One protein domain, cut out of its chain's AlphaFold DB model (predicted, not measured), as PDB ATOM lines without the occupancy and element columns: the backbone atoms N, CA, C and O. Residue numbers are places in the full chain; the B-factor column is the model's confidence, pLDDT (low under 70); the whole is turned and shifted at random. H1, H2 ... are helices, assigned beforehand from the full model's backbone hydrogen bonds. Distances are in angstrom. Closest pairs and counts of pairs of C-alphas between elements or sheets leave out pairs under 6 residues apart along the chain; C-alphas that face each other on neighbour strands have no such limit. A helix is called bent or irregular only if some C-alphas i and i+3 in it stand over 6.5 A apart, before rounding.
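This is residues 770 to 816 and 889 to 950 of the 950 residues of the protein "POT family-domain-containing protein" of Aspergillus flavus (UniProt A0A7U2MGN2). Four long helices, H1, H2, H4 and H6, run side by side as an up-and-down bundle, each against the one before it, packed in a ring in which H1 is beside H2, H2 beside H6, H6 beside H4 and H4 beside H1. The short H3 packs on the first residues of H1 and on part of H4 at one end of the bundle, while the short H5 follows H4 towards the other end, close to the start of H2. The printed part has 109 residues with six named helices, H1 to H6 in chain order, and no named strand; the class is all helix. The whole is compact, with a radius of gyration of the C-alphas of 14.9 A, yet elongated, spanning 49 by 28 by 22 A.

H1, residues 770 to 786, and H2, residues 788 to 810, form a helical hairpin; they touch, closest at the C-alphas of Leu 784 and Phe 790, 5.6 A apart, at a shallow tilt of 20 degrees, opposite ways. H2 is irregular, with C-alphas 789 and 792 7.7 A apart, and has a kink of 72 degrees near residue 795. H3, residues 812 to 815, touches H1 at residues 770 to 773 alone, closest at the C-alphas of Leu 770 and Ser 814, 4.4 A. H4, residues 896 to 912, touches H1 with residues 905 to 912 alone, closest at the C-alphas of Leu 777 and Glu 909, 5.7 A, at a shallow tilt of 22 degrees, the same way. H4 also touches H3 with residues 897 to 902 alone, closest at the C-alphas of Ile 813 and His 898, 5.7 A. H5, residues 915 to 918, and H4 meet only through their link. H6, residues 929 to 947, touches H4, closest at the C-alphas of Asn 911 and Ser 935, 4.7 A, at a shallow tilt of 32 degrees, opposite ways. H6 touches H2 at a shallow tilt of 10 degrees, the same way, closest at the C-alphas of Arg 807 and Gly 947, 6.6 A. H2 and H4 are near each other; H1 and H6 are apart. In H1 and H4 every O i to N i+4 pair is within hydrogen-bond range, in H6 14 of 15, and in H2 8 of 19, beside 10 of 20 O i to N i+3 pairs; H3 and H5 are too short for an O i to N i+4 pair.

H1 begins at C-alpha 770, (-34.654, -21.751, -14.557), and measures 24.1 A; H2 measures 32.4 A, H4 24.4 A and H6 27.0 A. H6 ends at C-alpha 947, (-41.836, -16.477, -1.180).

The C-alphas farthest apart are those of Gly 893 and Glu 923, 49.2 A. Residues 817 to 888 are not printed, and C-alphas 816 and 889 are 15.8 A apart across this cut. Of the links printed whole, that from H5 to H6 is short and the others are tight. Mean pLDDT of the printed part is 84.1, with residues 919 to 929 and 948 to 950 under 70.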
ATOM      1  N   LEU A 770     -33.802 -20.888 -15.382       90.06
ATOM      2  CA  LEU A 770     -34.654 -21.751 -14.557       90.06
ATOM      3  C   LEU A 770     -34.077 -23.167 -14.397       90.06
ATOM      4  O   LEU A 770     -34.051 -23.693 -13.284       90.06
ATOM      5  N   GLN A 771     -33.619 -23.794 -15.487       88.50
ATOM      6  CA  GLN A 771     -32.974 -25.111 -15.406       88.50
ATOM      7  C   GLN A 771     -31.689 -25.044 -14.578       88.50
ATOM      8  O   GLN A 771     -31.456 -25.932 -13.763       88.50
ATOM      9  N   TYR A 772     -30.897 -23.982 -14.743       88.00
ATOM     10  CA  TYR A 772     -29.653 -23.775 -14.007       88.00
ATOM     11  C   TYR A 772     -29.875 -23.760 -12.489       88.00
ATOM     12  O   TYR A 772     -29.328 -24.606 -11.775       88.00
ATOM     13  N   TYR A 773     -30.743 -22.872 -11.994       89.12
ATOM     14  CA  TYR A 773     -31.035 -22.781 -10.561       89.12
ATOM     15  C   TYR A 773     -31.735 -24.036 -10.028       89.12
ATOM     16  O   TYR A 773     -31.452 -24.477  -8.913       89.12
ATOM     17  N   ARG A 774     -32.609 -24.667 -10.828       90.38
ATOM     18  CA  ARG A 774     -33.276 -25.918 -10.438       90.38
ATOM     19  C   ARG A 774     -32.268 -27.038 -10.198       90.38
ATOM     20  O   ARG A 774     -32.312 -27.654  -9.138       90.38
ATOM     21  N   VAL A 775     -31.351 -27.273 -11.139       87.88
ATOM     22  CA  VAL A 775     -30.339 -28.336 -11.024       87.88
ATOM     23  C   VAL A 775     -29.456 -28.119  -9.793       87.88
ATOM     24  O   VAL A 775     -29.200 -29.075  -9.057       87.88
ATOM     25  N   ARG A 776     -29.039 -26.876  -9.511       86.62
ATOM     26  CA  ARG A 776     -28.231 -26.538  -8.321       86.62
ATOM     27  C   ARG A 776     -28.958 -26.866  -7.012       86.62
ATOM     28  O   ARG A 776     -28.414 -27.574  -6.160       86.62
ATOM     29  N   LEU A 777     -30.216 -26.441  -6.875       90.62
ATOM     30  CA  LEU A 777     -31.011 -26.695  -5.668       90.62
ATOM     31  C   LEU A 777     -31.379 -28.177  -5.502       90.62
ATOM     32  O   LEU A 777     -31.261 -28.721  -4.402       90.62
ATOM     33  N   GLU A 778     -31.782 -28.857  -6.579       90.06
ATOM     34  CA  GLU A 778     -32.105 -30.290  -6.552       90.06
ATOM     35  C   GLU A 778     -30.888 -31.137  -6.170       90.06
ATOM     36  O   GLU A 778     -31.017 -32.091  -5.403       90.06
ATOM     37  N   THR A 779     -29.697 -30.751  -6.625       85.81
ATOM     38  CA  THR A 779     -28.436 -31.398  -6.243       85.81
ATOM     39  C   THR A 779     -28.196 -31.318  -4.739       85.81
ATOM     40  O   THR A 779     -27.925 -32.329  -4.084       85.81
ATOM     41  N   ARG A 780     -28.309 -30.120  -4.156       88.69
ATOM     42  CA  ARG A 780     -28.127 -29.937  -2.708       88.69
ATOM     43  C   ARG A 780     -29.197 -30.687  -1.923       88.69
ATOM     44  O   ARG A 780     -28.888 -31.324  -0.917       88.69
ATOM     45  N   LEU A 781     -30.428 -30.708  -2.426       90.69
ATOM     46  CA  LEU A 781     -31.525 -31.472  -1.842       90.69
ATOM     47  C   LEU A 781     -31.259 -32.989  -1.853       90.69
ATOM     48  O   LEU A 781     -31.549 -33.667  -0.866       90.69
ATOM     49  N   GLN A 782     -30.682 -33.530  -2.930       89.06
ATOM     50  CA  GLN A 782     -30.271 -34.938  -2.995       89.06
ATOM     51  C   GLN A 782     -29.198 -35.256  -1.945       89.06
ATOM     52  O   GLN A 782     -29.289 -36.282  -1.270       89.06
ATOM     53  N   LYS A 783     -28.223 -34.366  -1.735       87.88
ATOM     54  CA  LYS A 783     -27.203 -34.537  -0.686       87.88
ATOM     55  C   LYS A 783     -27.788 -34.475   0.726       87.88
ATOM     56  O   LYS A 783     -27.436 -35.314   1.554       87.88
ATOM     57  N   LEU A 784     -28.720 -33.550   0.984       90.06
ATOM     58  CA  LEU A 784     -29.477 -33.461   2.242       90.06
ATOM     59  C   LEU A 784     -30.218 -34.780   2.551       90.06
ATOM     60  O   LEU A 784     -30.324 -35.194   3.706       90.06
ATOM     61  N   GLN A 785     -30.708 -35.464   1.512       90.94
ATOM     62  CA  GLN A 785     -31.354 -36.773   1.628       90.94
ATOM     63  C   GLN A 785     -30.355 -37.907   1.865       90.94
ATOM     64  O   GLN A 785     -30.575 -38.736   2.748       90.94
ATOM     65  N   ALA A 786     -29.277 -37.944   1.083       87.62
ATOM     66  CA  ALA A 786     -28.359 -39.075   1.022       87.62
ATOM     67  C   ALA A 786     -27.385 -39.153   2.206       87.62
ATOM     68  O   ALA A 786     -27.055 -40.252   2.646       87.62
ATOM     69  N   LEU A 787     -26.906 -38.018   2.725       85.94
ATOM     70  CA  LEU A 787     -25.839 -38.000   3.727       85.94
ATOM     71  C   LEU A 787     -26.396 -38.007   5.158       85.94
ATOM     72  O   LEU A 787     -27.218 -37.171   5.533       85.94
ATOM     73  N   ASP A 788     -25.897 -38.926   5.989       85.25
ATOM     74  CA  ASP A 788     -26.350 -39.093   7.380       85.25
ATOM     75  C   ASP A 788     -26.086 -37.869   8.262       85.25
ATOM     76  O   ASP A 788     -26.822 -37.621   9.216       85.25
ATOM     77  N   ILE A 789     -25.061 -37.073   7.940       84.69
ATOM     78  CA  ILE A 789     -24.722 -35.881   8.725       84.69
ATOM     79  C   ILE A 789     -25.843 -34.833   8.718       84.69
ATOM     80  O   ILE A 789     -25.995 -34.089   9.683       84.69
ATOM     81  N   PHE A 790     -26.670 -34.818   7.673       89.06
ATOM     82  CA  PHE A 790     -27.775 -33.876   7.524       89.06
ATOM     83  C   PHE A 790     -29.118 -34.421   8.020       89.06
ATOM     84  O   PHE A 790     -30.151 -33.786   7.814       89.06
ATOM     85  N   ALA A 791     -29.133 -35.572   8.705       86.81
ATOM     86  CA  ALA A 791     -30.366 -36.205   9.176       86.81
ATOM     87  C   ALA A 791     -31.266 -35.255   9.990       86.81
ATOM     88  O   ALA A 791     -32.485 -35.300   9.836       86.81
ATOM     89  N   GLY A 792     -30.670 -34.362  10.792       86.12
ATOM     90  CA  GLY A 792     -31.388 -33.372  11.606       86.12
ATOM     91  C   GLY A 792     -32.134 -32.288  10.820       86.12
ATOM     92  O   GLY A 792     -33.068 -31.717  11.364       86.12
ATOM     93  N   ASN A 793     -31.779 -32.049   9.550       92.94
ATOM     94  CA  ASN A 793     -32.383 -31.015   8.697       92.94
ATOM     95  C   ASN A 793     -33.305 -31.600   7.609       92.94
ATOM     96  O   ASN A 793     -33.782 -30.878   6.733       92.94
ATOM     97  N   ARG A 794     -33.588 -32.912   7.628       93.06
ATOM     98  CA  ARG A 794     -34.409 -33.571   6.592       93.06
ATOM     99  C   ARG A 794     -35.859 -33.077   6.551       93.06
ATOM    100  O   ARG A 794     -36.509 -33.214   5.517       93.06
ATOM    101  N   HIS A 795     -36.379 -32.461   7.613       93.06
ATOM    102  CA  HIS A 795     -37.699 -31.816   7.591       93.06
ATOM    103  C   HIS A 795     -37.777 -30.640   6.606       93.06
ATOM    104  O   HIS A 795     -38.868 -30.329   6.135       93.06
ATOM    105  N   LEU A 796     -36.643 -30.041   6.224       93.44
ATOM    106  CA  LEU A 796     -36.575 -28.970   5.223       93.44
ATOM    107  C   LEU A 796     -36.832 -29.462   3.789       93.44
ATOM    108  O   LEU A 796     -37.090 -28.655   2.900       93.44
ATOM    109  N   ILE A 797     -36.811 -30.776   3.538       94.19
ATOM    110  CA  ILE A 797     -36.977 -31.337   2.188       94.19
ATOM    111  C   ILE A 797     -38.307 -30.918   1.552       94.19
ATOM    112  O   ILE A 797     -38.329 -30.554   0.379       94.19
ATOM    113  N   ALA A 798     -39.407 -30.999   2.304       93.25
ATOM    114  CA  ALA A 798     -40.734 -30.650   1.803       93.25
ATOM    115  C   ALA A 798     -40.829 -29.168   1.387       93.25
ATOM    116  O   ALA A 798     -41.096 -28.924   0.210       93.25
ATOM    117  N   PRO A 799     -40.513 -28.183   2.258       92.94
ATOM    118  CA  PRO A 799     -40.587 -26.776   1.868       92.94
ATOM    119  C   PRO A 799     -39.620 -26.407   0.730       92.94
ATOM    120  O   PRO A 799     -39.975 -25.590  -0.115       92.94
ATOM    121  N   ILE A 800     -38.435 -27.030   0.643       93.88
ATOM    122  CA  ILE A 800     -37.508 -26.806  -0.481       93.88
ATOM    123  C   ILE A 800     -38.092 -27.348  -1.796       93.88
ATOM    124  O   ILE A 800     -38.013 -26.676  -2.824       93.88
ATOM    125  N   ARG A 801     -38.696 -28.546  -1.794       94.50
ATOM    126  CA  ARG A 801     -39.342 -29.108  -2.996       94.50
ATOM    127  C   ARG A 801     -40.491 -28.236  -3.481       94.50
ATOM    128  O   ARG A 801     -40.577 -27.970  -4.677       94.50
ATOM    129  N   ASP A 802     -41.323 -27.767  -2.559       92.81
ATOM    130  CA  ASP A 802     -42.436 -26.874  -2.879       92.81
ATOM    131  C   ASP A 802     -41.925 -25.551  -3.466       92.81
ATOM    132  O   ASP A 802     -42.450 -25.067  -4.473       92.81
ATOM    133  N   PHE A 803     -40.843 -25.005  -2.904       94.12
ATOM    134  CA  PHE A 803     -40.171 -23.826  -3.444       94.12
ATOM    135  C   PHE A 803     -39.672 -24.049  -4.883       94.12
ATOM    136  O   PHE A 803     -40.003 -23.257  -5.767       94.12
ATOM    137  N   ILE A 804     -38.939 -25.139  -5.150       93.25
ATOM    138  CA  ILE A 804     -38.396 -25.463  -6.485       93.25
ATOM    139  C   ILE A 804     -39.516 -25.659  -7.520       93.25
ATOM    140  O   ILE A 804     -39.384 -25.239  -8.675       93.25
ATOM    141  N   ALA A 805     -40.615 -26.308  -7.126       92.06
ATOM    142  CA  ALA A 805     -41.715 -26.630  -8.027       92.06
ATOM    143  C   ALA A 805     -42.603 -25.416  -8.340       92.06
ATOM    144  O   ALA A 805     -43.012 -25.241  -9.487       92.06
ATOM    145  N   VAL A 806     -42.904 -24.587  -7.334       90.00
ATOM    146  CA  VAL A 806     -43.938 -23.545  -7.434       90.00
ATOM    147  C   VAL A 806     -43.351 -22.142  -7.523       90.00
ATOM    148  O   VAL A 806     -43.802 -21.353  -8.349       90.00
ATOM    149  N   ARG A 807     -42.367 -21.807  -6.679       90.31
ATOM    150  CA  ARG A 807     -41.873 -20.429  -6.522       90.31
ATOM    151  C   ARG A 807     -40.704 -20.101  -7.430       90.31
ATOM    152  O   ARG A 807     -40.731 -19.054  -8.061       90.31
ATOM    153  N   LEU A 808     -39.736 -21.003  -7.572       92.00
ATOM    154  CA  LEU A 808     -38.572 -20.784  -8.431       92.00
ATOM    155  C   LEU A 808     -38.947 -20.349  -9.870       92.00
ATOM    156  O   LEU A 808     -38.331 -19.405 -10.353       92.00
ATOM    157  N   PRO A 809     -39.965 -20.921 -10.554       92.19
ATOM    158  CA  PRO A 809     -40.377 -20.458 -11.890       92.19
ATOM    159  C   PRO A 809     -41.005 -19.055 -11.928       92.19
ATOM    160  O   PRO A 809     -41.085 -18.451 -12.997       92.19
ATOM    161  N   GLN A 810     -41.488 -18.553 -10.788       90.38
ATOM    162  CA  GLN A 810     -42.147 -17.248 -10.671       90.38
ATOM    163  C   GLN A 810     -41.149 -16.101 -10.471       90.38
ATOM    164  O   GLN A 810     -41.528 -14.953 -10.678       90.38
ATOM    165  N   LEU A 811     -39.901 -16.403 -10.090       89.69
ATOM    166  CA  LEU A 811     -38.855 -15.399  -9.885       89.69
ATOM    167  C   LEU A 811     -38.465 -14.717 -11.203       89.69
ATOM    168  O   LEU A 811     -38.410 -15.357 -12.264       89.69
ATOM    169  N   GLY A 812     -38.155 -13.423 -11.138       86.81
ATOM    170  CA  GLY A 812     -37.732 -12.624 -12.290       86.81
ATOM    171  C   GLY A 812     -36.460 -13.172 -12.938       86.81
ATOM    172  O   GLY A 812     -36.406 -13.340 -14.162       86.81
ATOM    173  N   ILE A 813     -35.479 -13.561 -12.121       87.12
ATOM    174  CA  ILE A 813     -34.207 -14.152 -12.576       87.12
ATOM    175  C   ILE A 813     -34.357 -15.521 -13.240       87.12
ATOM    176  O   ILE A 813     -33.526 -15.904 -14.050       87.12
ATOM    177  N   SER A 814     -35.426 -16.269 -12.976       86.06
ATOM    178  CA  SER A 814     -35.622 -17.575 -13.621       86.06
ATOM    179  C   SER A 814     -36.069 -17.452 -15.080       86.06
ATOM    180  O   SER A 814     -35.913 -18.392 -15.862       86.06
ATOM    181  N   ASN A 815     -36.613 -16.292 -15.456       81.94
ATOM    182  CA  ASN A 815     -37.202 -16.028 -16.769       81.94
ATOM    183  C   ASN A 815     -36.259 -15.267 -17.723       81.94
ATOM    184  O   ASN A 815     -36.673 -14.861 -18.814       81.94
ATOM    185  N   GLY A 816     -34.992 -15.073 -17.341       70.19
ATOM    186  CA  GLY A 816     -33.980 -14.441 -18.185       70.19
ATOM    187  C   GLY A 816     -33.705 -15.241 -19.466       70.19
ATOM    188  O   GLY A 816     -33.445 -16.441 -19.416       70.19
ATOM    189  N   THR A 889     -23.918  -3.867 -13.523       90.19
ATOM    190  CA  THR A 889     -23.443  -4.263 -12.195       90.19
ATOM    191  C   THR A 889     -24.598  -4.250 -11.184       90.19
ATOM    192  O   THR A 889     -25.669  -3.694 -11.457       90.19
ATOM    193  N   PRO A 890     -24.410  -4.831  -9.986       86.38
ATOM    194  CA  PRO A 890     -25.377  -4.705  -8.896       86.38
ATOM    195  C   PRO A 890     -25.600  -3.263  -8.420       86.38
ATOM    196  O   PRO A 890     -26.647  -2.970  -7.849       86.38
ATOM    197  N   MET A 891     -24.626  -2.373  -8.636       84.06
ATOM    198  CA  MET A 891     -24.716  -0.962  -8.259       84.06
ATOM    199  C   MET A 891     -25.542  -0.166  -9.278       84.06
ATOM    200  O   MET A 891     -26.297   0.726  -8.889       84.06
ATOM    201  N   ASN A 892     -25.460  -0.528 -10.564       82.56
ATOM    202  CA  ASN A 892     -26.183   0.140 -11.638       82.56
ATOM    203  C   ASN A 892     -26.441  -0.791 -12.836       82.56
ATOM    204  O   ASN A 892     -25.563  -1.495 -13.334       82.56
ATOM    205  N   GLY A 893     -27.661  -0.755 -13.371       80.31
ATOM    206  CA  GLY A 893     -28.046  -1.518 -14.564       80.31
ATOM    207  C   GLY A 893     -28.647  -2.902 -14.294       80.31
ATOM    208  O   GLY A 893     -29.408  -3.389 -15.137       80.31
ATOM    209  N   ILE A 894     -28.407  -3.505 -13.124       85.62
ATOM    210  CA  ILE A 894     -29.147  -4.682 -12.640       85.62
ATOM    211  C   ILE A 894     -30.320  -4.216 -11.768       85.62
ATOM    212  O   ILE A 894     -30.175  -3.349 -10.912       85.62
ATOM    213  N   LYS A 895     -31.513  -4.788 -11.979       87.00
ATOM    214  CA  LYS A 895     -32.677  -4.494 -11.129       87.00
ATOM    215  C   LYS A 895     -32.419  -4.982  -9.703       87.00
ATOM    216  O   LYS A 895     -32.079  -6.149  -9.524       87.00
ATOM    217  N   GLU A 896     -32.683  -4.134  -8.713       86.12
ATOM    218  CA  GLU A 896     -32.529  -4.465  -7.286       86.12
ATOM    219  C   GLU A 896     -33.270  -5.758  -6.902       86.12
ATOM    220  O   GLU A 896     -32.730  -6.600  -6.188       86.12
ATOM    221  N   GLU A 897     -34.468  -5.966  -7.457       88.31
ATOM    222  CA  GLU A 897     -35.246  -7.200  -7.295       88.31
ATOM    223  C   GLU A 897     -34.472  -8.440  -7.768       88.31
ATOM    224  O   GLU A 897     -34.352  -9.406  -7.023       88.31
ATOM    225  N   HIS A 898     -33.871  -8.398  -8.962       89.06
ATOM    226  CA  HIS A 898     -33.111  -9.525  -9.508       89.06
ATOM    227  C   HIS A 898     -31.830  -9.801  -8.709       89.06
ATOM    228  O   HIS A 898     -31.465 -10.956  -8.497       89.06
ATOM    229  N   TRP A 899     -31.149  -8.750  -8.242       90.12
ATOM    230  CA  TRP A 899     -29.979  -8.892  -7.374       90.12
ATOM    231  C   TRP A 899     -30.346  -9.538  -6.031       90.12
ATOM    232  O   TRP A 899     -29.676 -10.466  -5.566       90.12
ATOM    233  N   LYS A 900     -31.459  -9.102  -5.431       89.62
ATOM    234  CA  LYS A 900     -32.006  -9.690  -4.205       89.62
ATOM    235  C   LYS A 900     -32.396 -11.154  -4.420       89.62
ATOM    236  O   LYS A 900     -32.028 -11.996  -3.609       89.62
ATOM    237  N   GLU A 901     -33.090 -11.481  -5.509       91.69
ATOM    238  CA  GLU A 901     -33.436 -12.870  -5.840       91.69
ATOM    239  C   GLU A 901     -32.180 -13.750  -5.974       91.69
ATOM    240  O   GLU A 901     -32.125 -14.830  -5.386       91.69
ATOM    241  N   ALA A 902     -31.148 -13.284  -6.685       89.38
ATOM    242  CA  ALA A 902     -29.938 -14.065  -6.948       89.38
ATOM    243  C   ALA A 902     -29.098 -14.308  -5.680       89.38
ATOM    244  O   ALA A 902     -28.682 -15.437  -5.413       89.38
ATOM    245  N   THR A 903     -28.908 -13.276  -4.852       90.69
ATOM    246  CA  THR A 903     -28.182 -13.393  -3.574       90.69
ATOM    247  C   THR A 903     -28.892 -14.326  -2.590       90.69
ATOM    248  O   THR A 903     -28.247 -15.164  -1.954       90.69
ATOM    249  N   TRP A 904     -30.225 -14.258  -2.492       91.75
ATOM    250  CA  TRP A 904     -30.998 -15.167  -1.640       91.75
ATOM    251  C   TRP A 904     -31.057 -16.599  -2.179       91.75
ATOM    252  O   TRP A 904     -31.030 -17.530  -1.373       91.75
ATOM    253  N   LEU A 905     -31.079 -16.805  -3.503       91.88
ATOM    254  CA  LEU A 905     -30.958 -18.145  -4.088       91.88
ATOM    255  C   LEU A 905     -29.599 -18.786  -3.783       91.88
ATOM    256  O   LEU A 905     -29.569 -19.953  -3.398       91.88
ATOM    257  N   SER A 906     -28.496 -18.036  -3.885       89.25
ATOM    258  CA  SER A 906     -27.164 -18.549  -3.525       89.25
ATOM    259  C   SER A 906     -27.082 -18.905  -2.039       89.25
ATOM    260  O   SER A 906     -26.629 -19.989  -1.682       89.25
ATOM    261  N   ARG A 907     -27.613 -18.044  -1.155       90.81
ATOM    262  CA  ARG A 907     -27.688 -18.327   0.291       90.81
ATOM    263  C   ARG A 907     -28.517 -19.569   0.595       90.81
ATOM    264  O   ARG A 907     -28.131 -20.358   1.457       90.81
ATOM    265  N   LEU A 908     -29.649 -19.741  -0.087       92.31
ATOM    266  CA  LEU A 908     -30.470 -20.942   0.032       92.31
ATOM    267  C   LEU A 908     -29.643 -22.175  -0.342       92.31
ATOM    268  O   LEU A 908     -29.549 -23.112   0.445       92.31
ATOM    269  N   GLU A 909     -29.008 -22.157  -1.507       88.94
ATOM    270  CA  GLU A 909     -28.212 -23.269  -2.015       88.94
ATOM    271  C   GLU A 909     -27.074 -23.692  -1.076       88.94
ATOM    272  O   GLU A 909     -26.975 -24.881  -0.747       88.94
ATOM    273  N   ASP A 910     -26.263 -22.742  -0.602       86.62
ATOM    274  CA  ASP A 910     -25.110 -23.013   0.268       86.62
ATOM    275  C   ASP A 910     -25.512 -23.633   1.614       86.62
ATOM    276  O   ASP A 910     -24.718 -24.336   2.242       86.62
ATOM    277  N   ASN A 911     -26.761 -23.420   2.045       90.38
ATOM    278  CA  ASN A 911     -27.260 -23.847   3.350       90.38
ATOM    279  C   ASN A 911     -28.174 -25.088   3.306       90.38
ATOM    280  O   ASN A 911     -28.429 -25.681   4.356       90.38
ATOM    281  N   ILE A 912     -28.638 -25.547   2.134       91.12
ATOM    282  CA  ILE A 912     -29.427 -26.795   2.024       91.12
ATOM    283  C   ILE A 912     -28.585 -28.014   2.428       91.12
ATOM    284  O   ILE A 912     -29.039 -28.868   3.187       91.12
ATOM    285  N   ALA A 913     -27.364 -28.100   1.901       87.81
ATOM    286  CA  ALA A 913     -26.392 -29.143   2.219       87.81
ATOM    287  C   ALA A 913     -24.978 -28.540   2.144       87.81
ATOM    288  O   ALA A 913     -24.338 -28.616   1.086       87.81
ATOM    289  N   PRO A 914     -24.513 -27.901   3.236       84.69
ATOM    290  CA  PRO A 914     -23.240 -27.195   3.253       84.69
ATOM    291  C   PRO A 914     -22.053 -28.107   2.959       84.69
ATOM    292  O   PRO A 914     -21.811 -29.091   3.667       84.69
ATOM    293  N   TRP A 915     -21.271 -27.756   1.940       73.38
ATOM    294  CA  TRP A 915     -20.197 -28.610   1.430       73.38
ATOM    295  C   TRP A 915     -19.092 -28.882   2.468       73.38
ATOM    296  O   TRP A 915     -18.512 -29.969   2.484       73.38
ATOM    297  N   TRP A 916     -18.827 -27.940   3.381       73.38
ATOM    298  CA  TRP A 916     -17.814 -28.092   4.436       73.38
ATOM    299  C   TRP A 916     -18.209 -29.103   5.524       73.38
ATOM    300  O   TRP A 916     -17.342 -29.595   6.247       73.38
ATOM    301  N   LEU A 917     -19.498 -29.448   5.637       77.69
ATOM    302  CA  LEU A 917     -19.993 -30.472   6.561       77.69
ATOM    303  C   LEU A 917     -19.974 -31.876   5.936       77.69
ATOM    304  O   LEU A 917     -19.863 -32.860   6.663       77.69
ATOM    305  N   GLU A 918     -20.011 -31.990   4.605       72.19
ATOM    306  CA  GLU A 918     -20.062 -33.277   3.890       72.19
ATOM    307  C   GLU A 918     -18.871 -34.204   4.221       72.19
ATOM    308  O   GLU A 918     -19.017 -35.424   4.206       72.19
ATOM    309  N   ASN A 919     -17.708 -33.640   4.573       60.81
ATOM    310  CA  ASN A 919     -16.427 -34.358   4.629       60.81
ATOM    311  C   ASN A 919     -15.757 -34.383   6.020       60.81
ATOM    312  O   ASN A 919     -14.541 -34.570   6.125       60.81
ATOM    313  N   LEU A 920     -16.523 -34.203   7.102       64.31
ATOM    314  CA  LEU A 920     -15.989 -34.267   8.470       64.31
ATOM    315  C   LEU A 920     -15.515 -35.684   8.839       64.31
ATOM    316  O   LEU A 920     -16.223 -36.677   8.630       64.31
ATOM    317  N   THR A 921     -14.327 -35.776   9.448       58.75
ATOM    318  CA  THR A 921     -13.794 -37.053   9.944       58.75
ATOM    319  C   THR A 921     -14.703 -37.629  11.041       58.75
ATOM    320  O   THR A 921     -15.373 -36.866  11.743       58.75
ATOM    321  N   PRO A 922     -14.745 -38.960  11.248       55.50
ATOM    322  CA  PRO A 922     -15.566 -39.568  12.299       55.50
ATOM    323  C   PRO A 922     -15.311 -38.999  13.707       55.50
ATOM    324  O   PRO A 922     -16.233 -38.958  14.520       55.50
ATOM    325  N   GLU A 923     -14.092 -38.526  13.985       54.91
ATOM    326  CA  GLU A 923     -13.705 -37.909  15.261       54.91
ATOM    327  C   GLU A 923     -14.247 -36.473  15.418       54.91
ATOM    328  O   GLU A 923     -14.592 -36.066  16.532       54.91
ATOM    329  N   ASP A 924     -14.423 -35.735  14.315       57.19
ATOM    330  CA  ASP A 924     -14.936 -34.355  14.289       57.19
ATOM    331  C   ASP A 924     -16.476 -34.259  14.310       57.19
ATOM    332  O   ASP A 924     -17.040 -33.182  14.532       57.19
ATOM    333  N   ARG A 925     -17.187 -35.389  14.178       57.62
ATOM    334  CA  ARG A 925     -18.666 -35.476  14.183       57.62
ATOM    335  C   ARG A 925     -19.342 -35.084  15.508       57.62
ATOM    336  O   ARG A 925     -20.561 -35.167  15.609       57.62
ATOM    337  N   ARG A 926     -18.596 -34.638  16.528       52.75
ATOM    338  CA  ARG A 926     -19.145 -34.146  17.812       52.75
ATOM    339  C   ARG A 926     -19.534 -32.657  17.810       52.75
ATOM    340  O   ARG A 926     -20.161 -32.219  18.766       52.75
ATOM    341  N   LYS A 927     -19.173 -31.887  16.771       53.22
ATOM    342  CA  LYS A 927     -19.470 -30.443  16.620       53.22
ATOM    343  C   LYS A 927     -20.699 -30.002  15.776       53.22
ATOM    344  O   LYS A 927     -21.035 -28.827  15.887       53.22
ATOM    345  N   PRO A 928     -21.398 -30.820  14.960       58.66
ATOM    346  CA  PRO A 928     -22.262 -30.278  13.898       58.66
ATOM    347  C   PRO A 928     -23.614 -29.672  14.332       58.66
ATOM    348  O   PRO A 928     -24.331 -29.161  13.479       58.66
ATOM    349  N   SER A 929     -24.000 -29.683  15.614       62.72
ATOM    350  CA  SER A 929     -25.348 -29.228  16.011       62.72
ATOM    351  C   SER A 929     -25.594 -27.729  15.812       62.72
ATOM    352  O   SER A 929     -26.731 -27.322  15.596       62.72
ATOM    353  N   GLU A 930     -24.559 -26.889  15.905       76.69
ATOM    354  CA  GLU A 930     -24.728 -25.436  15.789       76.69
ATOM    355  C   GLU A 930     -24.783 -24.967  14.328       76.69
ATOM    356  O   GLU A 930     -25.647 -24.162  13.981       76.69
ATOM    357  N   ASP A 931     -23.920 -25.507  13.463       81.19
ATOM    358  CA  ASP A 931     -23.863 -25.138  12.041       81.19
ATOM    359  C   ASP A 931     -25.084 -25.646  11.268       81.19
ATOM    360  O   ASP A 931     -25.611 -24.934  10.412       81.19
ATOM    361  N   LEU A 932     -25.609 -26.828  11.621       85.62
ATOM    362  CA  LEU A 932     -26.873 -27.326  11.066       85.62
ATOM    363  C   LEU A 932     -28.054 -26.419  11.433       85.62
ATOM    364  O   LEU A 932     -28.880 -26.131  10.568       85.62
ATOM    365  N   ARG A 933     -28.098 -25.907  12.673       85.25
ATOM    366  CA  ARG A 933     -29.141 -24.973  13.132       85.25
ATOM    367  C   ARG A 933     -29.038 -23.605  12.447       85.25
ATOM    368  O   ARG A 933     -30.058 -22.997  12.121       85.25
ATOM    369  N   LYS A 934     -27.816 -23.108  12.222       87.31
ATOM    370  CA  LYS A 934     -27.581 -21.884  11.436       87.31
ATOM    371  C   LYS A 934     -28.066 -22.069  10.000       87.31
ATOM    372  O   LYS A 934     -28.855 -21.257   9.529       87.31
ATOM    373  N   SER A 935     -27.677 -23.176   9.370       89.62
ATOM    374  CA  SER A 935     -28.077 -23.510   7.999       89.62
ATOM    375  C   SER A 935     -29.598 -23.619   7.867       89.62
ATOM    376  O   SER A 935     -30.187 -23.030   6.967       89.62
ATOM    377  N   GLU A 936     -30.259 -24.284   8.819       91.81
ATOM    378  CA  GLU A 936     -31.722 -24.373   8.885       91.81
ATOM    379  C   GLU A 936     -32.387 -22.990   8.922       91.81
ATOM    380  O   GLU A 936     -33.321 -22.727   8.165       91.81
ATOM    381  N   THR A 937     -31.879 -22.094   9.772       91.94
ATOM    382  CA  THR A 937     -32.418 -20.734   9.913       91.94
ATOM    383  C   THR A 937     -32.314 -19.961   8.597       91.94
ATOM    384  O   THR A 937     -33.275 -19.311   8.189       91.94
ATOM    385  N   VAL A 938     -31.174 -20.066   7.904       91.31
ATOM    386  CA  VAL A 938     -30.945 -19.390   6.617       91.31
ATOM    387  C   VAL A 938     -31.841 -19.959   5.519       91.31
ATOM    388  O   VAL A 938     -32.419 -19.184   4.762       91.31
ATOM    389  N   VAL A 939     -32.015 -21.284   5.448       93.06
ATOM    390  CA  VAL A 939     -32.896 -21.931   4.457       93.06
ATOM    391  C   VAL A 939     -34.341 -21.452   4.611       93.06
ATOM    392  O   VAL A 939     -34.971 -21.069   3.626       93.06
ATOM    393  N   LEU A 940     -34.867 -21.448   5.839       92.44
ATOM    394  CA  LEU A 940     -36.239 -21.009   6.102       92.44
ATOM    395  C   LEU A 940     -36.431 -19.523   5.787       92.44
ATOM    396  O   LEU A 940     -37.440 -19.150   5.188       92.44
ATOM    397  N   GLU A 941     -35.458 -18.686   6.148       93.38
ATOM    398  CA  GLU A 941     -35.511 -17.259   5.846       93.38
ATOM    399  C   GLU A 941     -35.426 -16.992   4.341       93.38
ATOM    400  O   GLU A 941     -36.208 -16.200   3.822       93.38
ATOM    401  N   ALA A 942     -34.559 -17.697   3.611       92.25
ATOM    402  CA  ALA A 942     -34.449 -17.554   2.164       92.25
ATOM    403  C   ALA A 942     -35.752 -17.949   1.451       92.25
ATOM    404  O   ALA A 942     -36.229 -17.208   0.593       92.25
ATOM    405  N   ILE A 943     -36.384 -19.058   1.853       91.75
ATOM    406  CA  ILE A 943     -37.697 -19.468   1.323       91.75
ATOM    407  C   ILE A 943     -38.769 -18.419   1.646       91.75
ATOM    408  O   ILE A 943     -39.626 -18.147   0.805       91.75
ATOM    409  N   ARG A 944     -38.731 -17.814   2.840       90.75
ATOM    410  CA  ARG A 944     -39.667 -16.753   3.234       90.75
ATOM    411  C   ARG A 944     -39.498 -15.511   2.364       90.75
ATOM    412  O   ARG A 944     -40.479 -15.062   1.780       90.75
ATOM    413  N   VAL A 945     -38.272 -14.999   2.252       88.88
ATOM    414  CA  VAL A 945     -37.952 -13.769   1.511       88.88
ATOM    415  C   VAL A 945     -38.226 -13.925   0.017       88.88
ATOM    416  O   VAL A 945     -38.770 -13.012  -0.592       88.88
ATOM    417  N   LEU A 946     -37.905 -15.082  -0.565       87.81
ATOM    418  CA  LEU A 946     -38.204 -15.390  -1.969       87.81
ATOM    419  C   LEU A 946     -39.680 -15.773  -2.197       87.81
ATOM    420  O   LEU A 946     -40.136 -15.839  -3.336       87.81
ATOM    421  N   GLY A 947     -40.429 -16.073  -1.131       73.19
ATOM    422  CA  GLY A 947     -41.836 -16.477  -1.180       73.19
ATOM    423  C   GLY A 947     -42.833 -15.321  -1.040       73.19
ATOM    424  O   GLY A 947     -43.960 -15.427  -1.532       73.19
ATOM    425  N   THR A 948     -42.440 -14.226  -0.388       60.84
ATOM    426  CA  THR A 948     -43.182 -12.961  -0.353       60.84
ATOM    427  C   THR A 948     -42.710 -12.094  -1.515       60.84
ATOM    428  O   THR A 948     -41.587 -11.605  -1.484       60.84
ATOM    429  N   GLY A 949     -43.525 -11.926  -2.560       49.00
ATOM    430  CA  GLY A 949     -43.210 -10.973  -3.627       49.00
ATOM    431  C   GLY A 949     -43.147  -9.556  -3.052       49.00
ATOM    432  O   GLY A 949     -44.206  -9.014  -2.758       49.00
ATOM    433  N   VAL A 950     -41.914  -9.047  -2.897       39.59
ATOM    434  CA  VAL A 950     -41.473  -7.738  -2.360       39.59
ATOM    435  C   VAL A 950     -42.019  -7.347  -0.987       39.59
ATOM    436  O   VAL A 950     -43.231  -7.079  -0.842       39.59
TER     437      VAL A 950